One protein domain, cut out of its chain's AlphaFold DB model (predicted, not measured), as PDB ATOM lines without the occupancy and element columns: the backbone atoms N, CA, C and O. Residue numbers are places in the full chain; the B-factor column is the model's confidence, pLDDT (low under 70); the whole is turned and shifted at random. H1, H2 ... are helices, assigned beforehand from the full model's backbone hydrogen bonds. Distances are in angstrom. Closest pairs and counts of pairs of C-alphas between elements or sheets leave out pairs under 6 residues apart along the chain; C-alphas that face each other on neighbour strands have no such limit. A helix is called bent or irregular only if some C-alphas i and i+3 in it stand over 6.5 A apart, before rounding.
ATOM      1  N   ASP A 391     -98.991  -7.209  43.854       92.31
ATOM      2  CA  ASP A 391     -98.181  -6.040  44.193       92.31
ATOM      3  C   ASP A 391     -98.952  -5.074  45.096       92.31
ATOM      4  O   ASP A 391    -100.080  -4.670  44.800       92.31
ATOM      5  N   ARG A 392     -98.292  -4.639  46.166       86.06
ATOM      6  CA  ARG A 392     -98.618  -3.445  46.948       86.06
ATOM      7  C   ARG A 392     -97.977  -2.212  46.301       86.06
ATOM      8  O   ARG A 392     -97.380  -2.271  45.225       86.06
ATOM      9  N   ALA A 393     -98.097  -1.063  46.966       84.31
ATOM     10  CA  ALA A 393     -97.425   0.154  46.530       84.31
ATOM     11  C   ALA A 393     -95.903  -0.064  46.452       84.31
ATOM     12  O   ALA A 393     -95.287  -0.496  47.425       84.31
ATOM     13  N   ASN A 394     -95.311   0.292  45.307       86.56
ATOM     14  CA  ASN A 394     -93.868   0.238  45.057       86.56
ATOM     15  C   ASN A 394     -93.241  -1.175  45.073       86.56
ATOM     16  O   ASN A 394     -92.056  -1.323  45.388       86.56
ATOM     17  N   GLU A 395     -94.009  -2.211  44.724       94.44
ATOM     18  CA  GLU A 395     -93.499  -3.576  44.536       94.44
ATOM     19  C   GLU A 395     -93.360  -3.945  43.050       94.44
ATOM     20  O   GLU A 395     -94.023  -3.362  42.197       94.44
ATOM     21  N   CYS A 396     -92.459  -4.881  42.737       95.25
ATOM     22  CA  CYS A 396     -92.004  -5.152  41.368       95.25
ATOM     23  C   CYS A 396     -92.303  -6.567  40.839       95.25
ATOM     24  O   CYS A 396     -91.684  -6.965  39.852       95.25
ATOM     25  N   ARG A 397     -93.220  -7.351  41.434       96.50
ATOM     26  CA  ARG A 397     -93.465  -8.745  40.991       96.50
ATOM     27  C   ARG A 397     -93.994  -8.795  39.565       96.50
ATOM     28  O   ARG A 397     -93.455  -9.532  38.738       96.50
ATOM     29  N   ARG A 398     -95.025  -7.999  39.247       95.75
ATOM     30  CA  ARG A 398     -95.577  -7.963  37.882       95.75
ATOM     31  C   ARG A 398     -94.584  -7.389  36.886       95.75
ATOM     32  O   ARG A 398     -94.514  -7.883  35.765       95.75
ATOM     33  N   ASP A 399     -93.796  -6.399  37.288       95.31
ATOM     34  CA  ASP A 399     -92.790  -5.796  36.416       95.31
ATOM     35  C   ASP A 399     -91.658  -6.784  36.109       95.31
ATOM     36  O   ASP A 399     -91.305  -6.946  34.941       95.31
ATOM     37  N   CYS A 400     -91.172  -7.529  37.111       95.88
ATOM     38  CA  CYS A 400     -90.232  -8.636  36.913       95.88
ATOM     39  C   CYS A 400     -90.802  -9.679  35.949       95.88
ATOM     40  O   CYS A 400     -90.115 -10.100  35.021       95.88
ATOM     41  N   LEU A 401     -92.072 -10.058  36.120       96.31
ATOM     42  CA  LEU A 401     -92.729 -11.020  35.239       96.31
ATOM     43  C   LEU A 401     -92.869 -10.500  33.803       96.31
ATOM     44  O   LEU A 401     -92.641 -11.260  32.868       96.31
ATOM     45  N   ARG A 402     -93.213  -9.220  33.596       95.94
ATOM     46  CA  ARG A 402     -93.282  -8.622  32.250       95.94
ATOM     47  C   ARG A 402     -91.919  -8.647  31.565       95.94
ATOM     48  O   ARG A 402     -91.841  -9.048  30.406       95.94
ATOM     49  N   VAL A 403     -90.862  -8.256  32.279       95.38
ATOM     50  CA  VAL A 403     -89.486  -8.312  31.763       95.38
ATOM     51  C   VAL A 403     -89.116  -9.745  31.401       95.38
ATOM     52  O   VAL A 403     -88.716  -9.993  30.268       95.38
ATOM     53  N   LEU A 404     -89.320 -10.690  32.319       94.75
ATOM     54  CA  LEU A 404     -88.999 -12.100  32.115       94.75
ATOM     55  C   LEU A 404     -89.726 -12.685  30.900       94.75
ATOM     56  O   LEU A 404     -89.087 -13.261  30.025       94.75
ATOM     57  N   LYS A 405     -91.042 -12.461  30.792       94.12
ATOM     58  CA  LYS A 405     -91.837 -12.887  29.629       94.12
ATOM     59  C   LYS A 405     -91.316 -12.284  28.324       94.12
ATOM     60  O   LYS A 405     -91.296 -12.971  27.308       94.12
ATOM     61  N   SER A 406     -90.925 -11.010  28.333       93.44
ATOM     62  CA  SER A 406     -90.440 -10.332  27.127       93.44
ATOM     63  C   SER A 406     -89.077 -10.849  26.678       93.44
ATOM     64  O   SER A 406     -88.881 -11.053  25.484       93.44
ATOM     65  N   VAL A 407     -88.165 -11.119  27.621       91.12
ATOM     66  CA  VAL A 407     -86.862 -11.738  27.330       91.12
ATOM     67  C   VAL A 407     -87.068 -13.135  26.744       91.12
ATOM     68  O   VAL A 407     -86.628 -13.395  25.632       91.12
ATOM     69  N   PHE A 408     -87.823 -14.004  27.420       92.06
ATOM     70  CA  PHE A 408     -88.032 -15.387  26.969       92.06
ATOM     71  C   PHE A 408     -88.726 -15.482  25.607       92.06
ATOM     72  O   PHE A 408     -88.392 -16.349  24.814       92.06
ATOM     73  N   ARG A 409     -89.646 -14.559  25.299       89.44
ATOM     74  CA  ARG A 409     -90.303 -14.502  23.984       89.44
ATOM     75  C   ARG A 409     -89.346 -14.124  22.847       89.44
ATOM     76  O   ARG A 409     -89.617 -14.462  21.701       89.44
ATOM     77  N   ARG A 410     -88.296 -13.351  23.130       85.81
ATOM     78  CA  ARG A 410     -87.369 -12.827  22.111       85.81
ATOM     79  C   ARG A 410     -86.155 -13.725  21.904       85.81
ATOM     80  O   ARG A 410     -85.602 -13.721  20.810       85.81
ATOM     81  N   GLU A 411     -85.751 -14.461  22.935       86.06
ATOM     82  CA  GLU A 411     -84.580 -15.329  22.884       86.06
ATOM     83  C   GLU A 411     -84.891 -16.665  22.189       86.06
ATOM     84  O   GLU A 411     -85.720 -17.435  22.686       86.06
ATOM     85  N   PRO A 412     -84.210 -16.987  21.071       84.44
ATOM     86  CA  PRO A 412     -84.412 -18.251  20.373       84.44
ATOM     87  C   PRO A 412     -84.205 -19.463  21.291       84.44
ATOM     88  O   PRO A 412     -83.183 -19.577  21.970       84.44
ATOM     89  N   GLY A 413     -85.165 -20.391  21.296       84.44
ATOM     90  CA  GLY A 413     -85.119 -21.622  22.089       84.44
ATOM     91  C   GLY A 413     -85.639 -21.491  23.525       84.44
ATOM     92  O   GLY A 413     -85.780 -22.514  24.200       84.44
ATOM     93  N   LEU A 414     -85.942 -20.274  23.997       86.44
ATOM     94  CA  LEU A 414     -86.643 -20.036  25.268       86.44
ATOM     95  C   LEU A 414     -88.143 -19.771  25.087       86.44
ATOM     96  O   LEU A 414     -88.887 -19.761  26.067       86.44
ATOM     97  N   ASP A 415     -88.591 -19.620  23.847       80.94
ATOM     98  CA  ASP A 415     -89.984 -19.454  23.436       80.94
ATOM     99  C   ASP A 415     -90.884 -20.633  23.843       80.94
ATOM    100  O   ASP A 415     -92.077 -20.439  24.076       80.94
ATOM    101  N   LYS A 416     -90.296 -21.822  24.038       85.25
ATOM    102  CA  LYS A 416     -90.973 -23.002  24.602       85.25
ATOM    103  C   LYS A 416     -91.474 -22.790  26.034       85.25
ATOM    104  O   LYS A 416     -92.423 -23.434  26.456       85.25
ATOM    105  N   PHE A 417     -90.878 -21.880  26.808       87.25
ATOM    106  CA  PHE A 417     -91.399 -21.573  28.139       87.25
ATOM    107  C   PHE A 417     -92.627 -20.676  28.029       87.25
ATOM    108  O   PHE A 417     -92.537 -19.458  27.849       87.25
ATOM    109  N   THR A 418     -93.799 -21.273  28.218       87.19
ATOM    110  CA  THR A 418     -95.044 -20.515  28.217       87.19
ATOM    111  C   THR A 418     -95.154 -19.558  29.404       87.19
ATOM    112  O   THR A 418     -94.485 -19.666  30.439       87.19
ATOM    113  N   SER A 419     -96.078 -18.600  29.282       89.25
ATOM    114  CA  SER A 419     -96.396 -17.675  30.379       89.25
ATOM    115  C   SER A 419     -96.803 -18.413  31.658       89.25
ATOM    116  O   SER A 419     -96.568 -17.894  32.745       89.25
ATOM    117  N   PHE A 420     -97.388 -19.609  31.540       88.19
ATOM    118  CA  PHE A 420     -97.751 -20.452  32.676       88.19
ATOM    119  C   PHE A 420     -96.519 -20.894  33.482       88.19
ATOM    120  O   PHE A 420     -96.505 -20.735  34.706       88.19
ATOM    121  N   HIS A 421     -95.451 -21.346  32.816       90.38
ATOM    122  CA  HIS A 421     -94.193 -21.716  33.474       90.38
ATOM    123  C   HIS A 421     -93.592 -20.535  34.242       90.38
ATOM    124  O   HIS A 421     -93.290 -20.639  35.434       90.38
ATOM    125  N   LEU A 422     -93.509 -19.370  33.596       94.50
ATOM    126  CA  LEU A 422     -92.928 -18.166  34.198       94.50
ATOM    127  C   LEU A 422     -93.752 -17.652  35.393       94.50
ATOM    128  O   LEU A 422     -93.191 -17.267  36.421       94.50
ATOM    129  N   LYS A 423     -95.087 -17.688  35.293       94.50
ATOM    130  CA  LYS A 423     -95.990 -17.352  36.405       94.50
ATOM    131  C   LYS A 423     -95.836 -18.319  37.570       94.50
ATOM    132  O   LYS A 423     -95.804 -17.876  38.713       94.50
ATOM    133  N   THR A 424     -95.728 -19.616  37.296       92.56
ATOM    134  CA  THR A 424     -95.589 -20.641  38.336       92.56
ATOM    135  C   THR A 424     -94.312 -20.431  39.143       92.56
ATOM    136  O   THR A 424     -94.356 -20.448  40.373       92.56
ATOM    137  N   VAL A 425     -93.189 -20.144  38.476       94.00
ATOM    138  CA  VAL A 425     -91.926 -19.829  39.161       94.00
ATOM    139  C   VAL A 425     -92.045 -18.558  40.001       94.00
ATOM    140  O   VAL A 425     -91.624 -18.561  41.158       94.00
ATOM    141  N   LEU A 426     -92.671 -17.500  39.470       95.31
ATOM    142  CA  LEU A 426     -92.929 -16.277  40.234       95.31
ATOM    143  C   LEU A 426     -93.774 -16.556  41.481       95.31
ATOM    144  O   LEU A 426     -93.411 -16.125  42.571       95.31
ATOM    145  N   LEU A 427     -94.898 -17.257  41.326       93.56
ATOM    146  CA  LEU A 427     -95.834 -17.521  42.417       93.56
ATOM    147  C   LEU A 427     -95.194 -18.375  43.514       93.56
ATOM    148  O   LEU A 427     -95.372 -18.054  44.686       93.56
ATOM    149  N   ARG A 428     -94.400 -19.393  43.153       92.31
ATOM    150  CA  ARG A 428     -93.607 -20.167  44.125       92.31
ATOM    151  C   ARG A 428     -92.603 -19.281  44.853       92.31
ATOM    152  O   ARG A 428     -92.563 -19.272  46.075       92.31
ATOM    153  N   MET A 429     -91.852 -18.461  44.120       93.88
ATOM    154  CA  MET A 429     -90.894 -17.542  44.732       93.88
ATOM    155  C   MET A 429     -91.568 -16.549  45.694       93.88
ATOM    156  O   MET A 429     -91.014 -16.255  46.745       93.88
ATOM    157  N   CYS A 430     -92.779 -16.076  45.393       92.88
ATOM    158  CA  CYS A 430     -93.535 -15.181  46.278       92.88
ATOM    159  C   CYS A 430     -93.968 -15.825  47.605       92.88
ATOM    160  O   CYS A 430     -94.344 -15.098  48.520       92.88
ATOM    161  N   GLN A 431     -93.954 -17.157  47.714       90.38
ATOM    162  CA  GLN A 431     -94.215 -17.861  48.975       90.38
ATOM    163  C   GLN A 431     -92.980 -17.894  49.885       90.38
ATOM    164  O   GLN A 431     -93.117 -18.037  51.096       90.38
ATOM    165  N   GLU A 432     -91.789 -17.764  49.303       91.06
ATOM    166  CA  GLU A 432     -90.505 -17.894  49.998       91.06
ATOM    167  C   GLU A 432     -89.829 -16.541  50.247       91.06
ATOM    168  O   GLU A 432     -89.013 -16.413  51.154       91.06
ATOM    169  N   GLU A 433     -90.157 -15.535  49.436       91.69
ATOM    170  CA  GLU A 433     -89.501 -14.233  49.415       91.69
ATOM    171  C   GLU A 433     -90.518 -13.101  49.599       91.69
ATOM    172  O   GLU A 433     -91.510 -13.006  48.866       91.69
ATOM    173  N   ASP A 434     -90.243 -12.199  50.539       88.94
ATOM    174  CA  ASP A 434     -91.113 -11.085  50.915       88.94
ATOM    175  C   ASP A 434     -90.590  -9.711  50.451       88.94
ATOM    176  O   ASP A 434     -91.377  -8.768  50.313       88.94
ATOM    177  N   GLN A 435     -89.305  -9.581  50.113       93.00
ATOM    178  CA  GLN A 435     -88.698  -8.315  49.701       93.00
ATOM    179  C   GLN A 435     -88.877  -8.058  48.203       93.00
ATOM    180  O   GLN A 435     -88.008  -8.344  47.383       93.00
ATOM    181  N   TRP A 436     -90.000  -7.456  47.830       95.94
ATOM    182  CA  TRP A 436     -90.313  -7.138  46.431       95.94
ATOM    183  C   TRP A 436     -90.289  -5.648  46.118       95.94
ATOM    184  O   TRP A 436     -90.850  -5.228  45.107       95.94
ATOM    185  N   GLN A 437     -89.649  -4.837  46.964       95.62
ATOM    186  CA  GLN A 437     -89.570  -3.396  46.735       95.62
ATOM    187  C   GLN A 437     -88.927  -3.105  45.374       95.62
ATOM    188  O   GLN A 437     -88.012  -3.802  44.946       95.62
ATOM    189  N   SER A 438     -89.364  -2.042  44.702       93.06
ATOM    190  CA  SER A 438     -88.883  -1.668  43.364       93.06
ATOM    191  C   SER A 438     -87.352  -1.524  43.258       93.06
ATOM    192  O   SER A 438     -86.780  -1.680  42.182       93.06
ATOM    193  N   SER A 439     -86.644  -1.238  44.356       94.38
ATOM    194  CA  SER A 439     -85.171  -1.205  44.399       94.38
ATOM    195  C   SER A 439     -84.510  -2.582  44.233       94.38
ATOM    196  O   SER A 439     -83.349  -2.651  43.836       94.38
ATOM    197  N   LYS A 440     -85.243  -3.667  44.494       94.81
ATOM    198  CA  LYS A 440     -84.791  -5.064  44.426       94.81
ATOM    199  C   LYS A 440     -85.093  -5.753  43.098       94.81
ATOM    200  O   LYS A 440     -84.829  -6.942  42.964       94.81
ATOM    201  N   MET A 441     -85.608  -5.025  42.106       95.56
ATOM    202  CA  MET A 441     -86.018  -5.604  40.822       95.56
ATOM    203  C   MET A 441     -84.896  -6.402  40.137       95.56
ATOM    204  O   MET A 441     -85.156  -7.496  39.645       95.56
ATOM    205  N   GLY A 442     -83.652  -5.903  40.147       95.31
ATOM    206  CA  GLY A 442     -82.499  -6.623  39.597       95.31
ATOM    207  C   GLY A 442     -82.222  -7.948  40.315       95.31
ATOM    208  O   GLY A 442     -82.105  -8.982  39.659       95.31
ATOM    209  N   ASP A 443     -82.194  -7.932  41.651       95.50
ATOM    210  CA  ASP A 443     -81.984  -9.131  42.476       95.50
ATOM    211  C   ASP A 443     -83.080 -10.175  42.202       95.50
ATOM    212  O   ASP A 443     -82.792 -11.331  41.891       95.50
ATOM    213  N   ARG A 444     -84.351  -9.748  42.226       96.38
ATOM    214  CA  ARG A 444     -85.510 -10.631  42.022       96.38
ATOM    215  C   ARG A 444     -85.575 -11.207  40.617       96.38
ATOM    216  O   ARG A 444     -85.935 -12.369  40.451       96.38
ATOM    217  N   PHE A 445     -85.194 -10.427  39.611       95.81
ATOM    218  CA  PHE A 445     -85.091 -10.918  38.243       95.81
ATOM    219  C   PHE A 445     -84.048 -12.039  38.119       95.81
ATOM    220  O   PHE A 445     -84.340 -13.084  37.535       95.81
ATOM    221  N   LEU A 446     -82.864 -11.874  38.719       94.50
ATOM    222  CA  LEU A 446     -81.836 -12.921  38.727       94.50
ATOM    223  C   LEU A 446     -82.276 -14.165  39.506       94.50
ATOM    224  O   LEU A 446     -81.992 -15.282  39.078       94.50
ATOM    225  N   ASP A 447     -82.992 -14.000  40.618       94.25
ATOM    226  CA  ASP A 447     -83.526 -15.129  41.388       94.25
ATOM    227  C   ASP A 447     -84.550 -15.944  40.588       94.25
ATOM    228  O   ASP A 447     -84.509 -17.177  40.616       94.25
ATOM    229  N   LEU A 448     -85.423 -15.279  39.820       93.88
ATOM    230  CA  LEU A 448     -86.355 -15.950  38.908       93.88
ATOM    231  C   LEU A 448     -85.611 -16.765  37.844       93.88
ATOM    232  O   LEU A 448     -85.952 -17.927  37.614       93.88
ATOM    233  N   LEU A 449     -84.564 -16.192  37.237       92.00
ATOM    234  CA  LEU A 449     -83.729 -16.901  36.263       92.00
ATOM    235  C   LEU A 449     -83.040 -18.120  36.888       92.00
ATOM    236  O   LEU A 449     -83.080 -19.205  36.314       92.00
ATOM    237  N   ARG A 450     -82.453 -17.979  38.083       90.44
ATOM    238  CA  ARG A 450     -81.814 -19.099  38.798       90.44
ATOM    239  C   ARG A 450     -82.791 -20.238  39.058       90.44
ATOM    240  O   ARG A 450     -82.441 -21.394  38.835       90.44
ATOM    241  N   ARG A 451     -84.013 -19.924  39.493       88.69
ATOM    242  CA  ARG A 451     -85.046 -20.936  39.757       88.69
ATOM    243  C   ARG A 451     -85.425 -21.709  38.498       88.69
ATOM    244  O   ARG A 451     -85.543 -22.922  38.586       88.69
ATOM    245  N   LEU A 452     -85.531 -21.042  37.346       85.75
ATOM    246  CA  LEU A 452     -85.808 -21.694  36.057       85.75
ATOM    247  C   LEU A 452     -84.691 -22.655  35.614       85.75
ATOM    248  O   LEU A 452     -84.968 -23.659  34.960       85.75
ATOM    249  N   VAL A 453     -83.437 -22.374  35.982       76.88
ATOM    250  CA  VAL A 453     -82.286 -23.240  35.667       76.88
ATOM    251  C   VAL A 453     -82.185 -24.425  36.624       76.88
ATOM    252  O   VAL A 453     -81.935 -25.547  36.190       76.88
ATOM    253  N   ILE A 454     -82.393 -24.191  37.923       56.97
ATOM    254  CA  ILE A 454     -82.220 -25.208  38.971       56.97
ATOM    255  C   ILE A 454     -83.332 -26.266  38.930       56.97
ATOM    256  O   ILE A 454     -83.077 -27.422  39.262       56.97
ATOM    257  N   THR A 455     -84.532 -25.935  38.442       49.97
ATOM    258  CA  THR A 455     -85.641 -26.897  38.288       49.97
ATOM    259  C   THR A 455     -85.396 -28.016  37.261       49.97
ATOM    260  O   THR A 455     -86.284 -28.834  37.047       49.97
ATOM    261  N   ARG A 456     -84.208 -28.090  36.640       36.91
ATOM    262  CA  ARG A 456     -83.771 -29.204  35.776       36.91
ATOM    263  C   ARG A 456     -82.818 -30.208  36.453       36.91
ATOM    264  O   ARG A 456     -82.209 -31.003  35.739       36.91
ATOM    265  N   SER A 457     -82.671 -30.165  37.782       29.70
ATOM    266  CA  SER A 457     -81.800 -31.084  38.544       29.70
ATOM    267  C   SER A 457     -82.524 -32.351  38.975       29.70
ATOM    268  O   SER A 457     -83.567 -32.197  39.650       29.70
TER     269      SER A 457
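This is residues 391 to 457 of the 457 residues of the protein "Mab-21 domain-containing protein" of Branchiostoma floridae (UniProt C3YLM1). H1 and H2 form a helical hairpin, and H3 crosses over one side of it, packing on both. The printed part has 67 residues with three named helices, H1 to H3 in chain order, and no named strand: all helix. It is compact, radius of gyration of the C-alphas 11.7 A, spanning 34 by 25 by 18 A.

H1, residues 397 to 410, and H2, residues 419 to 432, touch, running opposite ways at a shallow tilt of 34 degrees, only just short of steep; their closest C-alphas, Lys 405 and Ser 419, are 6.7 A apart. H3, residues 438 to 454, touches H1 with residues 441 to 445 alone, the same way at a steep tilt of 52 degrees; the closest C-alphas, Cys 400 and Phe 445, are 5.8 A apart. H3 touches H2 with residues 448 to 452 alone, opposite ways at a steep tilt of 69 degrees, only just short of about perpendicular; the closest C-alphas, Leu 426 and Leu 448, are 6.7 A apart. In H1 every O i to N i+4 pair is within hydrogen-bond range, in H2 9 of 10, in H3 11 of 13.

H1 begins at C-alpha 397 (-93.465, -8.745, 40.991) and measures 20.3 A, H2 20.5 A. H3, 24.9 A, ends at C-alpha 454 (-82.220, -25.208, 38.971); it is irregular, C-alphas 439 and 442 being 7.7 A apart, with a kink of 25 degrees near residue 445.

The farthest C-alphas, Ala 393 and Ser 457, are 35.8 A apart. The printed part has no cut; the link H1 to H2 is short, H2 to H3 tight. Residues 454 to 457 have pLDDT under 70.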